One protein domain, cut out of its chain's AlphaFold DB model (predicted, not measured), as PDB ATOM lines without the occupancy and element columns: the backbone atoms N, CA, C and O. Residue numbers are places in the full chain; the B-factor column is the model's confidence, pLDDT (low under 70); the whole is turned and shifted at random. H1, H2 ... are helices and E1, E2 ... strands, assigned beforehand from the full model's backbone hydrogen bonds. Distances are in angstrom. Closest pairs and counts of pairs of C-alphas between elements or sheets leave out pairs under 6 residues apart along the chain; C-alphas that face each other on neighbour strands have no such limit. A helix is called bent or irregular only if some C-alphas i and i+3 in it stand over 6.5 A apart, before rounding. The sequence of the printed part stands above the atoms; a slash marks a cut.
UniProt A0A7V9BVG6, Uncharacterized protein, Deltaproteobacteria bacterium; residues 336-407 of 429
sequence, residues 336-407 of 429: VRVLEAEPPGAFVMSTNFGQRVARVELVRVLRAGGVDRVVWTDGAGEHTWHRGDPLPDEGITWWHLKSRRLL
ATOM      1  N   VAL A 336     -40.880  -8.919 -27.997       77.94
ATOM      2  CA  VAL A 336     -40.252  -7.682 -28.447       77.94
ATOM      3  C   VAL A 336     -39.370  -7.986 -29.642       77.94
ATOM      4  O   VAL A 336     -38.699  -9.011 -29.688       77.94
ATOM      5  N   ARG A 337     -39.389  -7.127 -30.650       83.00
ATOM      6  CA  ARG A 337     -38.466  -7.210 -31.778       83.00
ATOM      7  C   ARG A 337     -37.250  -6.367 -31.437       83.00
ATOM      8  O   ARG A 337     -37.398  -5.162 -31.275       83.00
ATOM      9  N   VAL A 338     -36.081  -6.993 -31.326       84.38
ATOM     10  CA  VAL A 338     -34.817  -6.258 -31.182       84.38
ATOM     11  C   VAL A 338     -34.491  -5.630 -32.533       84.38
ATOM     12  O   VAL A 338     -34.451  -6.322 -33.552       84.38
ATOM     13  N   LEU A 339     -34.340  -4.312 -32.528       87.56
ATOM     14  CA  LEU A 339     -34.025  -3.497 -33.695       87.56
ATOM     15  C   LEU A 339     -32.512  -3.290 -33.788       87.56
ATOM     16  O   LEU A 339     -31.931  -3.516 -34.844       87.56
ATOM     17  N   GLU A 340     -31.874  -2.957 -32.664       88.12
ATOM     18  CA  GLU A 340     -30.434  -2.694 -32.569       88.12
ATOM     19  C   GLU A 340     -29.876  -3.223 -31.242       88.12
ATOM     20  O   GLU A 340     -30.575  -3.221 -30.228       88.12
ATOM     21  N   ALA A 341     -28.614  -3.660 -31.237       88.38
ATOM     22  CA  ALA A 341     -27.896  -4.047 -30.025       88.38
ATOM     23  C   ALA A 341     -26.398  -3.738 -30.150       88.38
ATOM     24  O   ALA A 341     -25.800  -3.988 -31.196       88.38
ATOM     25  N   GLU A 342     -25.804  -3.243 -29.067       88.44
ATOM     26  CA  GLU A 342     -24.377  -2.947 -28.945       88.44
ATOM     27  C   GLU A 342     -23.777  -3.776 -27.796       88.44
ATOM     28  O   GLU A 342     -24.279  -3.686 -26.672       88.44
ATOM     29  N   PRO A 343     -22.732  -4.588 -28.043       83.75
ATOM     30  CA  PRO A 343     -22.100  -4.835 -29.338       83.75
ATOM     31  C   PRO A 343     -23.027  -5.581 -30.321       83.75
ATOM     32  O   PRO A 343     -23.902  -6.350 -29.893       83.75
ATOM     33  N   PRO A 344     -22.828  -5.400 -31.645       74.81
ATOM     34  CA  PRO A 344     -23.555  -6.151 -32.658       74.81
ATOM     35  C   PRO A 344     -23.426  -7.650 -32.402       74.81
ATOM     36  O   PRO A 344     -22.328  -8.197 -32.322       74.81
ATOM     37  N   GLY A 345     -24.567  -8.317 -32.261       65.81
ATOM     38  CA  GLY A 345     -24.621  -9.757 -32.059       65.81
ATOM     39  C   GLY A 345     -24.679 -10.233 -30.604       65.81
ATOM     40  O   GLY A 345     -24.644 -11.435 -30.354       65.81
ATOM     41  N   ALA A 346     -24.901  -9.340 -29.639       69.94
ATOM     42  CA  ALA A 346     -25.222  -9.743 -28.266       69.94
ATOM     43  C   ALA A 346     -26.438 -10.697 -28.141       69.94
ATOM     44  O   ALA A 346     -26.593 -11.388 -27.136       69.94
ATOM     45  N   PHE A 347     -27.280 -10.767 -29.178       66.50
ATOM     46  CA  PHE A 347     -28.442 -11.654 -29.281       66.50
ATOM     47  C   PHE A 347     -28.254 -12.800 -30.304       66.50
ATOM     48  O   PHE A 347     -29.221 -13.453 -30.684       66.50
ATOM     49  N   VAL A 348     -27.020 -13.098 -30.747       50.38
ATOM     50  CA  VAL A 348     -26.719 -14.056 -31.845       50.38
ATOM     51  C   VAL A 348     -27.288 -15.460 -31.636       50.38
ATOM     52  O   VAL A 348     -27.646 -16.110 -32.613       50.38
ATOM     53  N   MET A 349     -27.450 -15.935 -30.396       43.47
ATOM     54  CA  MET A 349     -28.061 -17.254 -30.169       43.47
ATOM     55  C   MET A 349     -29.586 -17.287 -30.374       43.47
ATOM     56  O   MET A 349     -30.152 -18.377 -30.419       43.47
ATOM     57  N   SER A 350     -30.259 -16.139 -30.510       40.72
ATOM     58  CA  SER A 350     -31.720 -16.067 -30.663       40.72
ATOM     59  C   SER A 350     -32.217 -15.294 -31.888       40.72
ATOM     60  O   SER A 350     -33.424 -15.305 -32.131       40.72
ATOM     61  N   THR A 351     -31.349 -14.647 -32.676       37.56
ATOM     62  CA  THR A 351     -31.814 -13.767 -33.760       37.56
ATOM     63  C   THR A 351     -30.891 -13.729 -34.978       37.56
ATOM     64  O   THR A 351     -29.775 -13.221 -34.905       37.56
ATOM     65  N   ASN A 352     -31.438 -14.083 -36.142       37.91
ATOM     66  CA  ASN A 352     -31.247 -13.227 -37.315       37.91
ATOM     67  C   ASN A 352     -31.975 -11.898 -37.017       37.91
ATOM     68  O   ASN A 352     -33.124 -11.922 -36.563       37.91
ATOM     69  N   PHE A 353     -31.312 -10.751 -37.197       38.44
ATOM     70  CA  PHE A 353     -31.871  -9.421 -36.913       38.44
ATOM     71  C   PHE A 353     -33.276  -9.262 -37.520       38.44
ATOM     72  O   PHE A 353     -33.492  -9.527 -38.701       38.44
ATOM     73  N   GLY A 354     -34.250  -8.868 -36.694       47.50
ATOM     74  CA  GLY A 354     -35.665  -8.797 -37.070       47.50
ATOM     75  C   GLY A 354     -36.564  -9.877 -36.459       47.50
ATOM     76  O   GLY A 354     -37.786  -9.742 -36.537       47.50
ATOM     77  N   GLN A 355     -36.005 -10.893 -35.797       59.16
ATOM     78  CA  GLN A 355     -36.798 -11.864 -35.041       59.16
ATOM     79  C   GLN A 355     -37.287 -11.302 -33.695       59.16
ATOM     80  O   GLN A 355     -36.630 -10.505 -33.024       59.16
ATOM     81  N   ARG A 356     -38.503 -11.706 -33.316       62.97
ATOM     82  CA  ARG A 356     -39.140 -11.365 -32.041       62.97
ATOM     83  C   ARG A 356     -38.576 -12.251 -30.925       62.97
ATOM     84  O   ARG A 356     -38.776 -13.461 -30.972       62.97
ATOM     85  N   VAL A 357     -37.956 -11.661 -29.908       68.31
ATOM     86  CA  VAL A 357     -37.505 -12.348 -28.687       68.31
ATOM     87  C   VAL A 357     -38.543 -12.206 -27.578       68.31
ATOM     88  O   VAL A 357     -39.327 -11.253 -27.538       68.31
ATOM     89  N   ALA A 358     -38.580 -13.154 -26.647       70.00
ATOM     90  CA  ALA A 358     -39.369 -12.978 -25.435       70.00
ATOM     91  C   ALA A 358     -38.774 -11.828 -24.602       70.00
ATOM     92  O   ALA A 358     -37.563 -11.767 -24.402       70.00
ATOM     93  N   ARG A 359     -39.605 -10.924 -24.066       75.31
ATOM     94  CA  ARG A 359     -39.117  -9.795 -23.249       75.31
ATOM     95  C   ARG A 359     -38.318 -10.230 -22.012       75.31
ATOM     96  O   ARG A 359     -37.409  -9.524 -21.598       75.31
ATOM     97  N   VAL A 360     -38.593 -11.414 -21.459       68.75
ATOM     98  CA  VAL A 360     -37.785 -11.991 -20.366       68.75
ATOM     99  C   VAL A 360     -36.361 -12.329 -20.814       68.75
ATOM    100  O   VAL A 360     -35.418 -12.139 -20.051       68.75
ATOM    101  N   GLU A 361     -36.190 -12.766 -22.063       69.94
ATOM    102  CA  GLU A 361     -34.881 -13.057 -22.641       69.94
ATOM    103  C   GLU A 361     -34.093 -11.783 -22.909       69.94
ATOM    104  O   GLU A 361     -32.906 -11.728 -22.595       69.94
ATOM    105  N   LEU A 362     -34.772 -10.734 -23.387       80.81
ATOM    106  CA  LEU A 362     -34.198  -9.395 -23.461       80.81
ATOM    107  C   LEU A 362     -33.632  -8.991 -22.093       80.81
ATOM    108  O   LEU A 362     -32.437  -8.743 -21.973       80.81
ATOM    109  N   VAL A 363     -34.448  -9.031 -21.035       81.19
ATOM    110  CA  VAL A 363     -34.011  -8.673 -19.672       81.19
ATOM    111  C   VAL A 363     -32.867  -9.566 -19.174       81.19
ATOM    112  O   VAL A 363     -31.954  -9.072 -18.510       81.19
ATOM    113  N   ARG A 364     -32.880 -10.869 -19.492       76.94
ATOM    114  CA  ARG A 364     -31.800 -11.803 -19.138       76.94
ATOM    115  C   ARG A 364     -30.472 -11.377 -19.759       76.94
ATOM    116  O   ARG A 364     -29.469 -11.340 -19.050       76.94
ATOM    117  N   VAL A 365     -30.471 -11.063 -21.053       77.69
ATOM    118  CA  VAL A 365     -29.275 -10.634 -21.787       77.69
ATOM    119  C   VAL A 365     -28.766  -9.294 -21.255       77.69
ATOM    120  O   VAL A 365     -27.574  -9.170 -20.979       77.69
ATOM    121  N   LEU A 366     -29.661  -8.332 -21.001       85.62
ATOM    122  CA  LEU A 366     -29.287  -7.036 -20.423       85.62
ATOM    123  C   LEU A 366     -28.634  -7.188 -19.045       85.62
ATOM    124  O   LEU A 366     -27.603  -6.585 -18.758       85.62
ATOM    125  N   ARG A 367     -29.188  -8.064 -18.203       80.88
ATOM    126  CA  ARG A 367     -28.651  -8.354 -16.869       80.88
ATOM    127  C   ARG A 367     -27.311  -9.083 -16.893       80.88
ATOM    128  O   ARG A 367     -26.520  -8.903 -15.973       80.88
ATOM    129  N   ALA A 368     -27.064  -9.917 -17.903       78.12
ATOM    130  CA  ALA A 368     -25.788 -10.612 -18.051       78.12
ATOM    131  C   ALA A 368     -24.615  -9.643 -18.290       78.12
ATOM    132  O   ALA A 368     -23.464 -10.063 -18.225       78.12
ATOM    133  N   GLY A 369     -24.891  -8.357 -18.544       81.25
ATOM    134  CA  GLY A 369     -23.883  -7.301 -18.601       81.25
ATOM    135  C   GLY A 369     -23.109  -7.247 -19.915       81.25
ATOM    136  O   GLY A 369     -22.261  -6.380 -20.070       81.25
ATOM    137  N   GLY A 370     -23.419  -8.116 -20.880       81.38
ATOM    138  CA  GLY A 370     -22.763  -8.154 -22.191       81.38
ATOM    139  C   GLY A 370     -23.298  -7.145 -23.212       81.38
ATOM    140  O   GLY A 370     -22.892  -7.206 -24.365       81.38
ATOM    141  N   VAL A 371     -24.221  -6.260 -22.818       88.50
ATOM    142  CA  VAL A 371     -24.880  -5.277 -23.697       88.50
ATOM    143  C   VAL A 371     -24.706  -3.878 -23.126       88.50
ATOM    144  O   VAL A 371     -24.879  -3.673 -21.923       88.50
ATOM    145  N   ASP A 372     -24.325  -2.937 -23.981       91.50
ATOM    146  CA  ASP A 372     -24.185  -1.512 -23.674       91.50
ATOM    147  C   ASP A 372     -25.456  -0.738 -24.029       91.50
ATOM    148  O   ASP A 372     -25.874   0.149 -23.286       91.50
ATOM    149  N   ARG A 373     -26.096  -1.110 -25.140       93.62
ATOM    150  CA  ARG A 373     -27.331  -0.499 -25.631       93.62
ATOM    151  C   ARG A 373     -28.182  -1.524 -26.363       93.62
ATOM    152  O   ARG A 373     -27.663  -2.359 -27.102       93.62
ATOM    153  N   VAL A 374     -29.497  -1.446 -26.192       92.12
ATOM    154  CA  VAL A 374     -30.453  -2.206 -27.002       92.12
ATOM    155  C   VAL A 374     -31.655  -1.341 -27.350       92.12
ATOM    156  O   VAL A 374     -32.176  -0.617 -26.502       92.12
ATOM    157  N   VAL A 375     -32.103  -1.444 -28.597       92.19
ATOM    158  CA  VAL A 375     -33.353  -0.856 -29.077       92.19
ATOM    159  C   VAL A 375     -34.299  -1.988 -29.431       92.19
ATOM    160  O   VAL A 375     -33.921  -2.924 -30.141       92.19
ATOM    161  N   TRP A 376     -35.535  -1.925 -28.951       91.62
ATOM    162  CA  TRP A 376     -36.564  -2.905 -29.282       91.62
ATOM    163  C   TRP A 376     -37.929  -2.255 -29.466       91.62
ATOM    164  O   TRP A 376     -38.179  -1.155 -28.995       91.62
ATOM    165  N   THR A 377     -38.852  -2.966 -30.104       88.69
ATOM    166  CA  THR A 377     -40.265  -2.580 -30.166       88.69
ATOM    167  C   THR A 377     -41.165  -3.715 -29.702       88.69
ATOM    168  O   THR A 377     -40.907  -4.885 -29.985       88.69
ATOM    169  N   ASP A 378     -42.229  -3.385 -28.981       83.94
ATOM    170  CA  ASP A 378     -43.319  -4.297 -28.607       83.94
ATOM    171  C   ASP A 378     -44.547  -4.162 -29.530       83.94
ATOM    172  O   ASP A 378     -45.574  -4.802 -29.305       83.94
ATOM    173  N   GLY A 379     -44.444  -3.348 -30.587       81.81
ATOM    174  CA  GLY A 379     -45.540  -3.005 -31.491       81.81
ATOM    175  C   GLY A 379     -46.409  -1.832 -31.025       81.81
ATOM    176  O   GLY A 379     -47.155  -1.300 -31.842       81.81
ATOM    177  N   ALA A 380     -46.302  -1.404 -29.763       84.81
ATOM    178  CA  ALA A 380     -46.927  -0.180 -29.261       84.81
ATOM    179  C   ALA A 380     -45.974   1.024 -29.353       84.81
ATOM    180  O   ALA A 380     -46.423   2.148 -29.561       84.81
ATOM    181  N   GLY A 381     -44.666   0.787 -29.244       89.12
ATOM    182  CA  GLY A 381     -43.641   1.811 -29.413       89.12
ATOM    183  C   GLY A 381     -42.238   1.229 -29.530       89.12
ATOM    184  O   GLY A 381     -42.034   0.018 -29.398       89.12
ATOM    185  N   GLU A 382     -41.274   2.095 -29.815       94.00
ATOM    186  CA  GLU A 382     -39.850   1.781 -29.708       94.00
ATOM    187  C   GLU A 382     -39.340   2.157 -28.321       94.00
ATOM    188  O   GLU A 382     -39.729   3.166 -27.736       94.00
ATOM    189  N   HIS A 383     -38.452   1.323 -27.804       93.69
ATOM    190  CA  HIS A 383     -37.868   1.429 -26.481       93.69
ATOM    191  C   HIS A 383     -36.361   1.305 -26.620       93.69
ATOM    192  O   HIS A 383     -35.869   0.462 -27.372       93.69
ATOM    193  N   THR A 384     -35.631   2.129 -25.879       95.31
ATOM    194  CA  THR A 384     -34.169   2.074 -25.813       95.31
ATOM    195  C   THR A 384     -33.760   1.882 -24.364       95.31
ATOM    196  O   THR A 384     -34.333   2.501 -23.472       95.31
ATOM    197  N   TRP A 385     -32.783   1.014 -24.137       95.31
ATOM    198  CA  TRP A 385     -32.153   0.806 -22.837       95.31
ATOM    199  C   TRP A 385     -30.647   0.918 -23.002       95.31
ATOM    200  O   TRP A 385     -30.085   0.386 -23.964       95.31
ATOM    201  N   HIS A 386     -30.011   1.574 -22.041       95.88
ATOM    202  CA  HIS A 386     -28.569   1.694 -21.915       95.88
ATOM    203  C   HIS A 386     -28.083   1.011 -20.637       95.88
ATOM    204  O   HIS A 386     -28.795   0.922 -19.635       95.88
ATOM    205  N   ARG A 387     -26.831   0.548 -20.639       92.62
ATOM    206  CA  ARG A 387     -26.211  -0.009 -19.436       92.62
ATOM    207  C   ARG A 387     -26.232   1.018 -18.305       92.62
ATOM    208  O   ARG A 387     -25.665   2.099 -18.425       92.62
ATOM    209  N   GLY A 388     -26.828   0.621 -17.183       89.31
ATOM    210  CA  GLY A 388     -27.026   1.476 -16.011       89.31
ATOM    211  C   GLY A 388     -28.475   1.929 -15.838       89.31
ATOM    212  O   GLY A 388     -28.863   2.249 -14.717       89.31
ATOM    213  N   ASP A 389     -29.287   1.866 -16.896       91.06
ATOM    214  CA  ASP A 389     -30.723   2.092 -16.785       91.06
ATOM    215  C   ASP A 389     -31.379   0.960 -15.973       91.06
ATOM    216  O   ASP A 389     -30.958  -0.205 -16.066       91.06
ATOM    217  N   PRO A 390     -32.450   1.254 -15.212       88.50
ATOM    218  CA  PRO A 390     -33.270   0.226 -14.584       88.50
ATOM    219  C   PRO A 390     -33.704  -0.817 -15.612       88.50
ATOM    220  O   PRO A 390     -34.078  -0.483 -16.740       88.50
ATOM    221  N   LEU A 391     -33.662  -2.096 -15.238       84.44
ATOM    222  CA  LEU A 391     -34.106  -3.138 -16.155       84.44
ATOM    223  C   LEU A 391     -35.610  -2.973 -16.422       84.44
ATOM    224  O   LEU A 391     -36.376  -2.768 -15.475       84.44
ATOM    225  N   PRO A 392     -36.062  -3.101 -17.682       73.94
ATOM    226  CA  PRO A 392     -37.483  -3.045 -17.977       73.94
ATOM    227  C   PRO A 392     -38.206  -4.163 -17.206       73.94
ATOM    228  O   PRO A 392     -37.883  -5.341 -17.354       73.94
ATOM    229  N   ASP A 393     -39.177  -3.780 -16.374       65.00
ATOM    230  CA  ASP A 393     -40.028  -4.652 -15.550       65.00
ATOM    231  C   ASP A 393     -39.308  -5.534 -14.504       65.00
ATOM    232  O   ASP A 393     -39.482  -6.761 -14.451       65.00
ATOM    233  N   GLU A 394     -38.566  -4.919 -13.578       54.16
ATOM    234  CA  GLU A 394     -37.971  -5.623 -12.424       54.16
ATOM    235  C   GLU A 394     -38.989  -6.428 -11.579       54.16
ATOM    236  O   GLU A 394     -38.638  -7.439 -10.964       54.16
ATOM    237  N   GLY A 395     -40.267  -6.027 -11.581       50.12
ATOM    238  CA  GLY A 395     -41.337  -6.677 -10.815       50.12
ATOM    239  C   GLY A 395     -41.720  -8.078 -11.311       50.12
ATOM    240  O   GLY A 395     -41.946  -8.976 -10.499       50.12
ATOM    241  N   ILE A 396     -41.739  -8.308 -12.631       49.69
ATOM    242  CA  ILE A 396     -42.124  -9.603 -13.233       49.69
ATOM    243  C   ILE A 396     -40.982 -10.624 -13.104       49.69
ATOM    244  O   ILE A 396     -41.202 -11.831 -12.983       49.69
ATOM    245  N   THR A 397     -39.742 -10.139 -13.056       48.81
ATOM    246  CA  THR A 397     -38.549 -10.973 -12.899       48.81
ATOM    247  C   THR A 397     -38.253 -11.349 -11.444       48.81
ATOM    248  O   THR A 397     -37.512 -12.303 -11.210       48.81
ATOM    249  N   TRP A 398     -38.846 -10.697 -10.439       38.75
ATOM    250  CA  TRP A 398     -38.512 -10.947  -9.029       38.75
ATOM    251  C   TRP A 398     -38.764 -12.400  -8.582       38.75
ATOM    252  O   TRP A 398     -37.914 -12.989  -7.918       38.75
ATOM    253  N   TRP A 399     -39.866 -13.032  -9.008       38.81
ATOM    254  CA  TRP A 399     -40.141 -14.449  -8.694       38.81
ATOM    255  C   TRP A 399     -39.198 -15.407  -9.448       38.81
ATOM    256  O   TRP A 399     -38.712 -16.387  -8.880       38.81
ATOM    257  N   HIS A 400     -38.880 -15.071 -10.704       43.72
ATOM    258  CA  HIS A 400     -37.938 -15.784 -11.578       43.72
ATOM    259  C   HIS A 400     -36.487 -15.749 -11.056       43.72
ATOM    260  O   HIS A 400     -35.721 -16.693 -11.221       43.72
ATOM    261  N   LEU A 401     -36.101 -14.660 -10.391       44.75
ATOM    262  CA  LEU A 401     -34.743 -14.440  -9.895       44.75
ATOM    263  C   LEU A 401     -34.549 -14.894  -8.449       44.75
ATOM    264  O   LEU A 401     -33.456 -15.317  -8.075       44.75
ATOM    265  N   LYS A 402     -35.591 -14.814  -7.614       39.38
ATOM    266  CA  LYS A 402     -35.513 -15.230  -6.208       39.38
ATOM    267  C   LYS A 402     -35.420 -16.751  -6.063       39.38
ATOM    268  O   LYS A 402     -34.720 -17.228  -5.174       39.38
ATOM    269  N   SER A 403     -36.035 -17.496  -6.982       38.25
ATOM    270  CA  SER A 403     -35.863 -18.949  -7.111       38.25
ATOM    271  C   SER A 403     -34.412 -19.339  -7.441       38.25
ATOM    272  O   SER A 403     -33.939 -20.350  -6.934       38.25
ATOM    273  N   ARG A 404     -33.651 -18.492  -8.157       39.12
ATOM    274  CA  ARG A 404     -32.190 -18.649  -8.319       39.12
ATOM    275  C   ARG A 404     -31.374 -18.205  -7.100       39.12
ATOM    276  O   ARG A 404     -30.399 -18.865  -6.771       39.12
ATOM    277  N   ARG A 405     -31.759 -17.132  -6.393       37.91
ATOM    278  CA  ARG A 405     -31.053 -16.712  -5.159       37.91
ATOM    279  C   ARG A 405     -31.095 -17.769  -4.051       37.91
ATOM    280  O   ARG A 405     -30.153 -17.834  -3.274       37.91
ATOM    281  N   LEU A 406     -32.139 -18.597  -3.995       31.53
ATOM    282  CA  LEU A 406     -32.228 -19.724  -3.054       31.53
ATOM    283  C   LEU A 406     -31.212 -20.850  -3.340       31.53
ATOM    284  O   LEU A 406     -31.034 -21.716  -2.490       31.53
ATOM    285  N   LEU A 407     -30.539 -20.827  -4.497       32.88
ATOM    286  CA  LEU A 407     -29.528 -21.806  -4.913       32.88
ATOM    287  C   LEU A 407     -28.095 -21.239  -4.913       32.88
ATOM    288  O   LEU A 407     -27.160 -21.968  -5.235       32.88
TER     289      LEU A 407
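What this domain is: This is residues 336 to 407 of the 429 residues of an uncharacterized protein of Deltaproteobacteria bacterium (UniProt A0A7V9BVG6). A small, twisted antiparallel sheet has the short helix H1 packed beside it, and H2 reaches away past H1 as an arm whose far part, with residues 401 to 407, sticks out. The printed part has 72 residues, with the order E1, E2, H1, E3, E4, H2 along the chain and E2, E1, E3, E4 across the sheet. The class is mixed, helices and strands; the whole is compact, with a radius of gyration of the C-alphas of 12.3 A and spans of 35 by 25 by 22 A.

How they stand to each other: E1, residues 336 to 342, forms a hairpin with E2, residues 356 to 358; N 336 and O 357 are 2.8 A apart. E1 is also antiparallel to E3, residues 373 to 377, with N 339 and O 375 at 2.8 A. E3 and E4, residues 382 to 386, form a hairpin, with N 374 and O 385 at 2.9 A. H1, residues 359 to 367, is on the sheet, only just at the sheet's level with a height of 3.7 A; the closest C-alphas of E1 and H1 are those of Val 336 and Arg 359, 5.7 A. E2, H1 and E3 form a split strand-helix-strand unit, two strands running the same way with E1 between them, and its crossover is right-handed. H2, residues 394 to 405, is not on the sheet. H1 and H2 are close but not clearly touching, their closest C-alphas, those of Val 360 and Thr 397, 7.6 A apart. Every O i to N i+4 pair is within hydrogen-bond range in H1, but 5 of 8 in H2.

Where its parts are: E1 begins at C-alpha 336 (-40.252, -7.682, -28.447) and spans 16.6 A; E2 spans 6.8 A, H1 12.3 A, E3 13.9 A and E4 13.7 A. H2 spans 15.0 A, ends at C-alpha 405 (-31.053, -16.712, -5.159) and is only just irregular: C-alphas 396 and 399 are 6.9 A apart.

The domain as a whole: The two C-alphas farthest apart, those of Ala 380 and Leu 407, are 36.9 A apart. The printed part has no cut; the link from E1 to E2 is long, 13 residues. The model's pLDDT is under 70 at residues 345 to 357, 360 to 361 and 393 to 407.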